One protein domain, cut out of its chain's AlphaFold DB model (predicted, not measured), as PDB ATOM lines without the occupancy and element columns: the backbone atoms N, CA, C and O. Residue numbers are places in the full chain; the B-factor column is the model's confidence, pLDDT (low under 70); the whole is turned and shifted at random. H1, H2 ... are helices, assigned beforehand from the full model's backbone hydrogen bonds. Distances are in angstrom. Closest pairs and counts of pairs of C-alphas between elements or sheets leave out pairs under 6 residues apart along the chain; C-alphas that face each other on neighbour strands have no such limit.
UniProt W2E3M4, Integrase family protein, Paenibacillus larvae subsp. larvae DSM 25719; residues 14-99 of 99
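This is residues 14 to 99 of the 99 residues of the protein "Integrase family protein" of Paenibacillus larvae subsp. larvae DSM 25719 (UniProt W2E3M4). What does the model look like as the chain is followed from residue 14? It is a loose, flat, open run of helices: H1 and H2 form a corner at one end, H3 leads from there through the middle to a small group in which H4 packs on H3 and H5 on H4, and H6 sticks out beyond that group as an arm. What is it built of? The 86 printed residues hold six named helices, H1 to H6 in chain order, and no named strand, and the class is all helix. How spread out is it? It is loose, with a radius of gyration of the C-alphas of 16.7 A, and the C-alphas span 47 by 39 by 20 A.

How do the first two helices stand? H1, residues 14 to 24, and H2, residues 29 to 35, are close but not clearly touching, and their closest C-alphas, those of Lys 24 and Trp 32, are 6.9 A apart. They run opposite ways at a steep tilt of 40 degrees. What does H3, residues 40 to 53, touch? With residues 48 to 52 alone it touches H4, residues 58 to 64, in a helical hairpin with a steep tilt of 38 degrees, opposite ways; the closest C-alphas, those of Ala 48 and Ile 61, are 6.3 A apart. H3 is apart from H2, and from H1 only just, at 8.2 A. Where are the last two helices? H5, residues 76 to 80, touches H4, with the C-alphas of Ala 62 and Thr 79 the closest at 5.7 A. H6, residues 87 to 98, touches no helix. Which helices have every O i to N i+4 pair within hydrogen-bond range? H1, H3, H4, H5 and H6 do, while H2 has 2 of 3.

Where does the first helix lie? H1 begins at C-alpha 14 (92.908, -34.607, 38.867) and is 15.4 A long from first to last C-alpha. How long are the helices that follow? H2 is 10.1 A, H3 20.0 A, H4 10.0 A, H5 6.2 A and H6 16.2 A. Where does the last helix end? H6 ends at C-alpha 98 (85.190, 12.089, 45.216).

How large is it? The two C-alphas farthest apart, those of Gly 15 and Trp 98, are 48.8 A apart. What stands free, and which link is long? Residues 86 to 92, of which 87 to 92 belong to H6, and residues 94 to 99, of which 94 to 98 belong to H6, stand free; the link from H4 to H5, 11 residues, is long. Is there a cut, and where is confidence low? The printed part has no cut, and pLDDT is under 70 for residues 68 to 94 and 96 to 99, with a mean of 78.4 over the printed part.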
ATOM      1  N   SER A  14      91.474 -34.723  39.157       87.12
ATOM      2  CA  SER A  14      92.908 -34.607  38.867       87.12
ATOM      3  C   SER A  14      93.206 -34.475  37.367       87.12
ATOM      4  O   SER A  14      94.110 -33.738  36.987       87.12
ATOM      5  N   GLY A  15      92.436 -35.148  36.506       89.50
ATOM      6  CA  GLY A  15      92.590 -35.064  35.054       89.50
ATOM      7  C   GLY A  15      92.262 -33.680  34.491       89.50
ATOM      8  O   GLY A  15      93.000 -33.182  33.641       89.50
ATOM      9  N   ILE A  16      91.204 -33.027  34.985       90.56
ATOM     10  CA  ILE A  16      90.851 -31.674  34.533       90.56
ATOM     11  C   ILE A  16      91.844 -30.624  35.055       90.56
ATOM     12  O   ILE A  16      92.213 -29.711  34.317       90.56
ATOM     13  N   HIS A  17      92.374 -30.803  36.269       90.88
ATOM     14  CA  HIS A  17      93.461 -29.974  36.800       90.88
ATOM     15  C   HIS A  17      94.750 -30.113  35.981       90.88
ATOM     16  O   HIS A  17      95.321 -29.109  35.565       90.88
ATOM     17  N   GLN A  18      95.168 -31.338  35.651       91.75
ATOM     18  CA  GLN A  18      96.326 -31.561  34.775       91.75
ATOM     19  C   GLN A  18      96.131 -30.956  33.383       91.75
ATOM     20  O   GLN A  18      97.076 -30.446  32.780       91.75
ATOM     21  N   TRP A  19      94.908 -31.009  32.858       92.75
ATOM     22  CA  TRP A  19      94.580 -30.386  31.582       92.75
ATOM     23  C   TRP A  19      94.716 -28.859  31.629       92.75
ATOM     24  O   TRP A  19      95.298 -28.290  30.704       92.75
ATOM     25  N   LEU A  20      94.259 -28.204  32.700       92.88
ATOM     26  CA  LEU A  20      94.429 -26.758  32.878       92.88
ATOM     27  C   LEU A  20      95.907 -26.370  32.961       92.88
ATOM     28  O   LEU A  20      96.335 -25.456  32.264       92.88
ATOM     29  N   GLU A  21      96.705 -27.109  33.731       93.56
ATOM     30  CA  GLU A  21      98.150 -26.867  33.819       93.56
ATOM     31  C   GLU A  21      98.844 -27.040  32.461       93.56
ATOM     32  O   GLU A  21      99.697 -26.240  32.080       93.56
ATOM     33  N   LYS A  22      98.409 -28.015  31.654       94.25
ATOM     34  CA  LYS A  22      98.894 -28.191  30.275       94.25
ATOM     35  C   LYS A  22      98.504 -27.038  29.342       94.25
ATOM     36  O   LYS A  22      99.192 -26.799  28.350       94.25
ATOM     37  N   ILE A  23      97.390 -26.355  29.601       93.44
ATOM     38  CA  ILE A  23      97.021 -25.140  28.867       93.44
ATOM     39  C   ILE A  23      97.919 -23.989  29.306       93.44
ATOM     40  O   ILE A  23      98.527 -23.352  28.448       93.44
ATOM     41  N   LYS A  24      98.056 -23.768  30.619       94.81
ATOM     42  CA  LYS A  24      98.908 -22.706  31.165       94.81
ATOM     43  C   LYS A  24     100.361 -22.848  30.722       94.81
ATOM     44  O   LYS A  24     100.998 -21.851  30.413       94.81
ATOM     45  N   SER A  25     100.873 -24.074  30.583       94.56
ATOM     46  CA  SER A  25     102.253 -24.320  30.143       94.56
ATOM     47  C   SER A  25     102.553 -23.873  28.703       94.56
ATOM     48  O   SER A  25     103.687 -24.008  28.252       94.56
ATOM     49  N   ARG A  26     101.544 -23.436  27.940       95.62
ATOM     50  CA  ARG A  26     101.702 -22.874  26.589       95.62
ATOM     51  C   ARG A  26     101.749 -21.347  26.583       95.62
ATOM     52  O   ARG A  26     101.961 -20.779  25.517       95.62
ATOM     53  N   ALA A  27     101.517 -20.711  27.727       95.50
ATOM     54  CA  ALA A  27     101.569 -19.269  27.860       95.50
ATOM     55  C   ALA A  27     102.994 -18.753  27.636       95.50
ATOM     56  O   ALA A  27     103.979 -19.380  28.035       95.50
ATOM     57  N   THR A  28     103.095 -17.588  27.004       97.19
ATOM     58  CA  THR A  28     104.315 -16.779  27.035       97.19
ATOM     59  C   THR A  28     104.634 -16.355  28.469       97.19
ATOM     60  O   THR A  28     103.808 -16.497  29.371       97.19
ATOM     61  N   LYS A  29     105.834 -15.813  28.705       95.31
ATOM     62  CA  LYS A  29     106.210 -15.319  30.036       95.31
ATOM     63  C   LYS A  29     105.218 -14.269  30.557       95.31
ATOM     64  O   LYS A  29     104.765 -14.383  31.690       95.31
ATOM     65  N   ASP A  30     104.851 -13.311  29.713       96.06
ATOM     66  CA  ASP A  30     103.955 -12.215  30.089       96.06
ATOM     67  C   ASP A  30     102.535 -12.731  30.385       96.06
ATOM     68  O   ASP A  30     101.898 -12.314  31.348       96.06
ATOM     69  N   GLU A  31     102.041 -13.695  29.603       95.94
ATOM     70  CA  GLU A  31     100.750 -14.345  29.865       95.94
ATOM     71  C   GLU A  31     100.792 -15.218  31.124       95.94
ATOM     72  O   GLU A  31      99.821 -15.254  31.878       95.94
ATOM     73  N   TRP A  32     101.906 -15.912  31.373       93.19
ATOM     74  CA  TRP A  32     102.086 -16.755  32.553       93.19
ATOM     75  C   TRP A  32     101.946 -15.944  33.841       93.19
ATOM     76  O   TRP A  32     101.238 -16.365  34.754       93.19
ATOM     77  N   GLU A  33     102.550 -14.754  33.886       94.19
ATOM     78  CA  GLU A  33     102.435 -13.833  35.022       94.19
ATOM     79  C   GLU A  33     100.972 -13.462  35.335       94.19
ATOM     80  O   GLU A  33     100.645 -13.222  36.496       94.19
ATOM     81  N   LEU A  34     100.081 -13.493  34.337       92.75
ATOM     82  CA  LEU A  34      98.651 -13.204  34.494       92.75
ATOM     83  C   LEU A  34      97.810 -14.424  34.894       92.75
ATOM     84  O   LEU A  34      96.789 -14.261  35.562       92.75
ATOM     85  N   ILE A  35      98.180 -15.632  34.450       93.69
ATOM     86  CA  ILE A  35      97.299 -16.813  34.544       93.69
ATOM     87  C   ILE A  35      97.778 -17.895  35.513       93.69
ATOM     88  O   ILE A  35      97.026 -18.840  35.766       93.69
ATOM     89  N   GLN A  36      99.009 -17.814  36.026       93.00
ATOM     90  CA  GLN A  36      99.613 -18.888  36.828       93.00
ATOM     91  C   GLN A  36      98.753 -19.289  38.035       93.00
ATOM     92  O   GLN A  36      98.519 -20.480  38.249       93.00
ATOM     93  N   ASP A  37      98.171 -18.309  38.726       92.81
ATOM     94  CA  ASP A  37      97.376 -18.528  39.939       92.81
ATOM     95  C   ASP A  37      95.890 -18.804  39.660       92.81
ATOM     96  O   ASP A  37      95.127 -19.079  40.581       92.81
ATOM     97  N   VAL A  38      95.455 -18.775  38.392       93.75
ATOM     98  CA  VAL A  38      94.044 -18.980  38.029       93.75
ATOM     99  C   VAL A  38      93.616 -20.419  38.310       93.75
ATOM    100  O   VAL A  38      94.186 -21.376  37.777       93.75
ATOM    101  N   THR A  39      92.554 -20.581  39.090       92.00
ATOM    102  CA  THR A  39      91.929 -21.872  39.394       92.00
ATOM    103  C   THR A  39      90.575 -22.028  38.694       92.00
ATOM    104  O   THR A  39      89.971 -21.068  38.215       92.00
ATOM    105  N   PHE A  40      90.023 -23.248  38.678       91.62
ATOM    106  CA  PHE A  40      88.645 -23.463  38.212       91.62
ATOM    107  C   PHE A  40      87.599 -22.726  39.053       91.62
ATOM    108  O   PHE A  40      86.526 -22.400  38.542       91.62
ATOM    109  N   HIS A  41      87.894 -22.458  40.328       88.94
ATOM    110  CA  HIS A  41      87.010 -21.659  41.163       88.94
ATOM    111  C   HIS A  41      86.972 -20.212  40.665       88.94
ATOM    112  O   HIS A  41      85.883 -19.675  40.473       88.94
ATOM    113  N   ASP A  42      88.124 -19.631  40.330       89.25
ATOM    114  CA  ASP A  42      88.209 -18.273  39.776       89.25
ATOM    115  C   ASP A  42      87.482 -18.162  38.434       89.25
ATOM    116  O   ASP A  42      86.746 -17.208  38.202       89.25
ATOM    117  N   LEU A  43      87.584 -19.184  37.575       93.06
ATOM    118  CA  LEU A  43      86.826 -19.231  36.318       93.06
ATOM    119  C   LEU A  43      85.307 -19.286  36.553       93.06
ATOM    120  O   LEU A  43      84.534 -18.648  35.837       93.06
ATOM    121  N   ARG A  44      84.859 -20.016  37.580       91.25
ATOM    122  CA  ARG A  44      83.445 -20.044  37.986       91.25
ATOM    123  C   ARG A  44      82.978 -18.678  38.507       91.25
ATOM    124  O   ARG A  44      81.835 -18.294  38.260       91.25
ATOM    125  N   HIS A  45      83.843 -17.953  39.209       86.19
ATOM    126  CA  HIS A  45      83.590 -16.582  39.647       86.19
ATOM    127  C   HIS A  45      83.515 -15.595  38.476       86.19
ATOM    128  O   HIS A  45      82.573 -14.806  38.411       86.19
ATOM    129  N   ASP A  46      84.468 -15.661  37.545       91.69
ATOM    130  CA  ASP A  46      84.522 -14.799  36.360       91.69
ATOM    131  C   ASP A  46      83.261 -14.964  35.497       91.69
ATOM    132  O   ASP A  46      82.653 -13.970  35.095       91.69
ATOM    133  N   PHE A  47      82.773 -16.200  35.324       93.94
ATOM    134  CA  PHE A  47      81.479 -16.455  34.684       93.94
ATOM    135  C   PHE A  47      80.330 -15.699  35.370       93.94
ATOM    136  O   PHE A  47      79.549 -15.023  34.700       93.94
ATOM    137  N   ALA A  48      80.226 -15.788  36.700       89.81
ATOM    138  CA  ALA A  48      79.165 -15.125  37.457       89.81
ATOM    139  C   ALA A  48      79.223 -13.598  37.307       89.81
ATOM    140  O   ALA A  48      78.189 -12.950  37.127       89.81
ATOM    141  N   HIS A  49      80.434 -13.039  37.351       89.12
ATOM    142  CA  HIS A  49      80.672 -11.610  37.194       89.12
ATOM    143  C   HIS A  49      80.241 -11.125  35.807       89.12
ATOM    144  O   HIS A  49      79.414 -10.220  35.701       89.12
ATOM    145  N   ARG A  50      80.716 -11.784  34.744       92.38
ATOM    146  CA  ARG A  50      80.377 -11.419  33.360       92.38
ATOM    147  C   ARG A  50      78.896 -11.607  33.051       92.38
ATOM    148  O   ARG A  50      78.308 -10.774  32.369       92.38
ATOM    149  N   ALA A  51      78.266 -12.663  33.573       91.06
ATOM    150  CA  ALA A  51      76.823 -12.859  33.440       91.06
ATOM    151  C   ALA A  51      76.047 -11.706  34.094       91.06
ATOM    152  O   ALA A  51      75.074 -11.201  33.529       91.06
ATOM    153  N   ARG A  52      76.512 -11.230  35.257       89.06
ATOM    154  CA  ARG A  52      75.902 -10.082  35.923       89.06
ATOM    155  C   ARG A  52      76.080  -8.788  35.132       89.06
ATOM    156  O   ARG A  52      75.113  -8.039  35.004       89.06
ATOM    157  N   GLU A  53      77.271  -8.535  34.594       91.69
ATOM    158  CA  GLU A  53      77.549  -7.377  33.727       91.69
ATOM    159  C   GLU A  53      76.717  -7.401  32.440       91.69
ATOM    160  O   GLU A  53      76.250  -6.359  31.987       91.69
ATOM    161  N   ALA A  54      76.448  -8.592  31.901       94.50
ATOM    162  CA  ALA A  54      75.555  -8.801  30.764       94.50
ATOM    163  C   ALA A  54      74.058  -8.651  31.111       94.50
ATOM    164  O   ALA A  54      73.205  -8.838  30.243       94.50
ATOM    165  N   GLY A  55      73.718  -8.323  32.362       90.81
ATOM    166  CA  GLY A  55      72.353  -8.023  32.792       90.81
ATOM    167  C   GLY A  55      71.530  -9.228  33.248       90.81
ATOM    168  O   GLY A  55      70.328  -9.073  33.449       90.81
ATOM    169  N   TRP A  56      72.141 -10.400  33.444       90.00
ATOM    170  CA  TRP A  56      71.415 -11.582  33.920       90.00
ATOM    171  C   TRP A  56      70.888 -11.364  35.342       90.00
ATOM    172  O   TRP A  56      71.507 -10.661  36.164       90.00
ATOM    173  N   ASP A  57      69.742 -11.976  35.647       87.56
ATOM    174  CA  ASP A  57      69.178 -11.912  36.990       87.56
ATOM    175  C   ASP A  57      69.981 -12.782  37.968       87.56
ATOM    176  O   ASP A  57      70.524 -13.838  37.631       87.56
ATOM    177  N   LEU A  58      70.026 -12.362  39.234       81.31
ATOM    178  CA  LEU A  58      70.751 -13.091  40.274       81.31
ATOM    179  C   LEU A  58      70.206 -14.506  40.480       81.31
ATOM    180  O   LEU A  58      70.975 -15.397  40.833       81.31
ATOM    181  N   LYS A  59      68.906 -14.744  40.267       79.38
ATOM    182  CA  LYS A  59      68.326 -16.088  40.390       79.38
ATOM    183  C   LYS A  59      68.788 -17.000  39.260       79.38
ATOM    184  O   LYS A  59      69.048 -18.173  39.515       79.38
ATOM    185  N   GLU A  60      68.921 -16.463  38.049       84.62
ATOM    186  CA  GLU A  60      69.424 -17.196  36.885       84.62
ATOM    187  C   GLU A  60      70.887 -17.586  37.106       84.62
ATOM    188  O   GLU A  60      71.243 -18.759  36.998       84.62
ATOM    189  N   ILE A  61      71.721 -16.638  37.541       86.50
ATOM    190  CA  ILE A  61      73.129 -16.902  37.871       86.50
ATOM    191  C   ILE A  61      73.238 -17.922  39.015       86.50
ATOM    192  O   ILE A  61      73.998 -18.884  38.914       86.50
ATOM    193  N   ALA A  62      72.457 -17.764  40.089       81.38
ATOM    194  CA  ALA A  62      72.433 -18.702  41.212       81.38
ATOM    195  C   ALA A  62      72.104 -20.132  40.766       81.38
ATOM    196  O   ALA A  62      72.720 -21.088  41.237       81.38
ATOM    197  N   PHE A  63      71.145 -20.269  39.848       81.56
ATOM    198  CA  PHE A  63      70.756 -21.552  39.283       81.56
ATOM    199  C   PHE A  63      71.909 -22.190  38.496       81.56
ATOM    200  O   PHE A  63      72.258 -23.339  38.769       81.56
ATOM    201  N   TYR A  64      72.569 -21.442  37.605       83.94
ATOM    202  CA  TYR A  64      73.714 -21.946  36.830       83.94
ATOM    203  C   TYR A  64      74.929 -22.299  37.690       83.94
ATOM    204  O   TYR A  64      75.623 -23.274  37.410       83.94
ATOM    205  N   LEU A  65      75.173 -21.550  38.765       85.19
ATOM    206  CA  LEU A  65      76.236 -21.864  39.717       85.19
ATOM    207  C   LEU A  65      75.871 -23.034  40.646       85.19
ATOM    208  O   LEU A  65      76.696 -23.454  41.456       85.19
ATOM    209  N   GLY A  66      74.647 -23.558  40.589       79.88
ATOM    210  CA  GLY A  66      74.189 -24.585  41.522       79.88
ATOM    211  C   GLY A  66      74.089 -24.078  42.964       79.88
ATOM    212  O   GLY A  66      74.135 -24.869  43.902       79.88
ATOM    213  N   HIS A  67      73.940 -22.764  43.169       77.56
ATOM    214  CA  HIS A  67      73.602 -22.157  44.460       77.56
ATOM    215  C   HIS A  67      72.110 -22.345  44.753       77.56
ATOM    216  O   HIS A  67      71.358 -21.393  44.963       77.56
ATOM    217  N   VAL A  68      71.668 -23.596  44.740       60.69
ATOM    218  CA  VAL A  68      70.300 -23.989  45.047       60.69
ATOM    219  C   VAL A  68      70.282 -24.686  46.399       60.69
ATOM    220  O   VAL A  68      71.195 -25.420  46.767       60.69
ATOM    221  N   THR A  69      69.242 -24.428  47.177       59.25
ATOM    222  CA  THR A  69      68.961 -25.199  48.391       59.25
ATOM    223  C   THR A  69      68.620 -26.648  48.022       59.25
ATOM    224  O   THR A  69      68.236 -26.927  46.887       59.25
ATOM    225  N   ASN A  70      68.644 -27.571  48.991       54.56
ATOM    226  CA  ASN A  70      68.238 -28.977  48.794       54.56
ATOM    227  C   ASN A  70      66.795 -29.154  48.266       54.56
ATOM    228  O   ASN A  70      66.402 -30.259  47.910       54.56
ATOM    229  N   LYS A  71      65.999 -28.077  48.229       57.91
ATOM    230  CA  LYS A  71      64.640 -28.034  47.672       57.91
ATOM    231  C   LYS A  71      64.571 -27.386  46.277       57.91
ATOM    232  O   LYS A  71      63.481 -27.090  45.804       57.91
ATOM    233  N   GLY A  72      65.711 -27.116  45.635       51.03
ATOM    234  CA  GLY A  72      65.787 -26.514  44.297       51.03
ATOM    235  C   GLY A  72      65.523 -25.004  44.250       51.03
ATOM    236  O   GLY A  72      65.524 -24.412  43.176       51.03
ATOM    237  N   THR A  73      65.308 -24.352  45.395       52.25
ATOM    238  CA  THR A  73      65.097 -22.898  45.457       52.25
ATOM    239  C   THR A  73      66.444 -22.167  45.484       52.25
ATOM    240  O   THR A  73      67.297 -22.569  46.282       52.25
ATOM    241  N   PRO A  74      66.656 -21.102  44.682       55.56
ATOM    242  CA  PRO A  74      67.900 -20.331  44.687       55.56
ATOM    243  C   PRO A  74      68.246 -19.784  46.077       55.56
ATOM    244  O   PRO A  74      67.464 -19.057  46.690       55.56
ATOM    245  N   ALA A  75      69.443 -20.102  46.569       59.69
ATOM    246  CA  ALA A  75      70.009 -19.508  47.771       59.69
ATOM    247  C   ALA A  75      70.590 -18.132  47.409       59.69
ATOM    248  O   ALA A  75      71.787 -17.965  47.185       59.69
ATOM    249  N   ILE A  76      69.720 -17.123  47.322       55.81
ATOM    250  CA  ILE A  76      70.093 -15.750  46.933       55.81
ATOM    251  C   ILE A  76      71.257 -15.225  47.796       55.81
ATOM    252  O   ILE A  76      72.157 -14.563  47.288       55.81
ATOM    253  N   GLN A  77      71.310 -15.600  49.076       56.31
ATOM    254  CA  GLN A  77      72.331 -15.148  50.024       56.31
ATOM    255  C   GLN A  77      73.765 -15.600  49.680       56.31
ATOM    256  O   GLN A  77      74.706 -14.847  49.923       56.31
ATOM    257  N   THR A  78      73.963 -16.783  49.081       53.91
ATOM    258  CA  THR A  78      75.298 -17.204  48.613       53.91
ATOM    259  C   THR A  78      75.668 -16.521  47.305       53.91
ATOM    260  O   THR A  78      76.836 -16.225  47.095       53.91
ATOM    261  N   THR A  79      74.683 -16.185  46.470       52.25
ATOM    262  CA  THR A  79      74.891 -15.496  45.185       52.25
ATOM    263  C   THR A  79      75.242 -14.020  45.362       52.25
ATOM    264  O   THR A  79      76.093 -13.513  44.639       52.25
ATOM    265  N   VAL A  80      74.699 -13.360  46.392       55.00
ATOM    266  CA  VAL A  80      75.065 -11.977  46.751       55.00
ATOM    267  C   VAL A  80      76.567 -11.839  47.023       55.00
ATOM    268  O   VAL A  80      77.151 -10.833  46.636       55.00
ATOM    269  N   ARG A  81      77.231 -12.850  47.609       56.19
ATOM    270  CA  ARG A  81      78.684 -12.807  47.872       56.19
ATOM    271  C   ARG A  81      79.515 -12.671  46.586       56.19
ATOM    272  O   ARG A  81      80.599 -12.107  46.631       56.19
ATOM    273  N   TYR A  82      78.989 -13.140  45.457       51.88
ATOM    274  CA  TYR A  82      79.660 -13.144  44.154       51.88
ATOM    275  C   TYR A  82      79.332 -11.919  43.287       51.88
ATOM    276  O   TYR A  82      79.855 -11.794  42.186       51.88
ATOM    277  N   THR A  83      78.475 -11.016  43.774       52.06
ATOM    278  CA  THR A  83      78.088  -9.780  43.071       52.06
ATOM    279  C   THR A  83      78.408  -8.508  43.850       52.06
ATOM    280  O   THR A  83      78.081  -7.416  43.389       52.06
ATOM    281  N   GLN A  84      78.989  -8.624  45.046       54.16
ATOM    282  CA  GLN A  84      79.488  -7.464  45.779       54.16
ATOM    283  C   GLN A  84      80.875  -7.094  45.233       54.16
ATOM    284  O   GLN A  84      81.718  -7.986  45.115       54.16
ATOM    285  N   PRO A  85      81.130  -5.814  44.909       50.59
ATOM    286  CA  PRO A  85      82.471  -5.373  44.556       50.59
ATOM    287  C   PRO A  85      83.431  -5.649  45.717       50.59
ATOM    288  O   PRO A  85      83.061  -5.509  46.887       50.59
ATOM    289  N   SER A  86      84.671  -6.031  45.407       59.53
ATOM    290  CA  SER A  86      85.708  -6.142  46.435       59.53
ATOM    291  C   SER A  86      85.922  -4.781  47.112       59.53
ATOM    292  O   SER A  86      85.659  -3.727  46.524       59.53
ATOM    293  N   MET A  87      86.432  -4.774  48.348       58.16
ATOM    294  CA  MET A  87      86.745  -3.522  49.058       58.16
ATOM    295  C   MET A  87      87.702  -2.630  48.247       58.16
ATOM    296  O   MET A  87      87.629  -1.405  48.291       58.16
ATOM    297  N   GLU A  88      88.565  -3.248  47.445       61.22
ATOM    298  CA  GLU A  88      89.457  -2.572  46.510       61.22
ATOM    299  C   GLU A  88      88.698  -1.893  45.358       61.22
ATOM    300  O   GLU A  88      88.922  -0.713  45.084       61.22
ATOM    301  N   GLN A  89      87.746  -2.590  44.726       60.62
ATOM    302  CA  GLN A  89      86.891  -2.024  43.676       60.62
ATOM    303  C   GLN A  89      86.011  -0.885  44.210       60.62
ATOM    304  O   GLN A  89      85.820   0.125  43.529       60.62
ATOM    305  N   PHE A  90      85.515  -1.016  45.442       66.31
ATOM    306  CA  PHE A  90      84.765   0.033  46.127       66.31
ATOM    307  C   PHE A  90      85.629   1.278  46.379       66.31
ATOM    308  O   PHE A  90      85.235   2.389  46.022       66.31
ATOM    309  N   ASN A  91      86.843   1.094  46.904       60.53
ATOM    310  CA  ASN A  91      87.787   2.186  47.155       60.53
ATOM    311  C   ASN A  91      88.250   2.882  45.868       60.53
ATOM    312  O   ASN A  91      88.429   4.099  45.861       60.53
ATOM    313  N   ARG A  92      88.414   2.137  44.767       66.62
ATOM    314  CA  ARG A  92      88.726   2.708  43.450       66.62
ATOM    315  C   ARG A  92      87.604   3.627  42.963       66.62
ATOM    316  O   ARG A  92      87.872   4.768  42.606       66.62
ATOM    317  N   LYS A  93      86.352   3.174  43.049       63.12
ATOM    318  CA  LYS A  93      85.186   3.971  42.641       63.12
ATOM    319  C   LYS A  93      84.974   5.206  43.523       63.12
ATOM    320  O   LYS A  93      84.587   6.256  43.021       63.12
ATOM    321  N   LEU A  94      85.252   5.112  44.826       65.62
ATOM    322  CA  LEU A  94      85.219   6.277  45.717       65.62
ATOM    323  C   LEU A  94      86.232   7.348  45.301       65.62
ATOM    324  O   LEU A  94      85.884   8.524  45.278       65.62
ATOM    325  N   LYS A  95      87.450   6.949  44.918       70.56
ATOM    326  CA  LYS A  95      88.457   7.886  44.399       70.56
ATOM    327  C   LYS A  95      88.055   8.522  43.067       70.56
ATOM    328  O   LYS A  95      88.413   9.660  42.834       70.56
ATOM    329  N   GLU A  96      87.318   7.822  42.210       68.50
ATOM    330  CA  GLU A  96      86.863   8.368  40.921       68.50
ATOM    331  C   GLU A  96      85.711   9.373  41.054       68.50
ATOM    332  O   GLU A  96      85.556  10.249  40.209       68.50
ATOM    333  N   VAL A  97      84.871   9.236  42.085       69.56
ATOM    334  CA  VAL A  97      83.684  10.091  42.266       69.56
ATOM    335  C   VAL A  97      83.964  11.266  43.215       69.56
ATOM    336  O   VAL A  97      83.297  12.294  43.119       69.56
ATOM    337  N   TRP A  98      84.909  11.114  44.148       55.75
ATOM    338  CA  TRP A  98      85.190  12.089  45.216       55.75
ATOM    339  C   TRP A  98      86.657  12.550  45.260       55.75
ATOM    340  O   TRP A  98      87.017  13.300  46.170       55.75
ATOM    341  N   GLY A  99      87.505  12.077  44.341       47.56
ATOM    342  CA  GLY A  99      88.916  12.461  44.214       47.56
ATOM    343  C   GLY A  99      89.174  13.425  43.070       47.56
ATOM    344  O   GLY A  99      88.364  13.454  42.118       47.56
TER     345      GLY A  99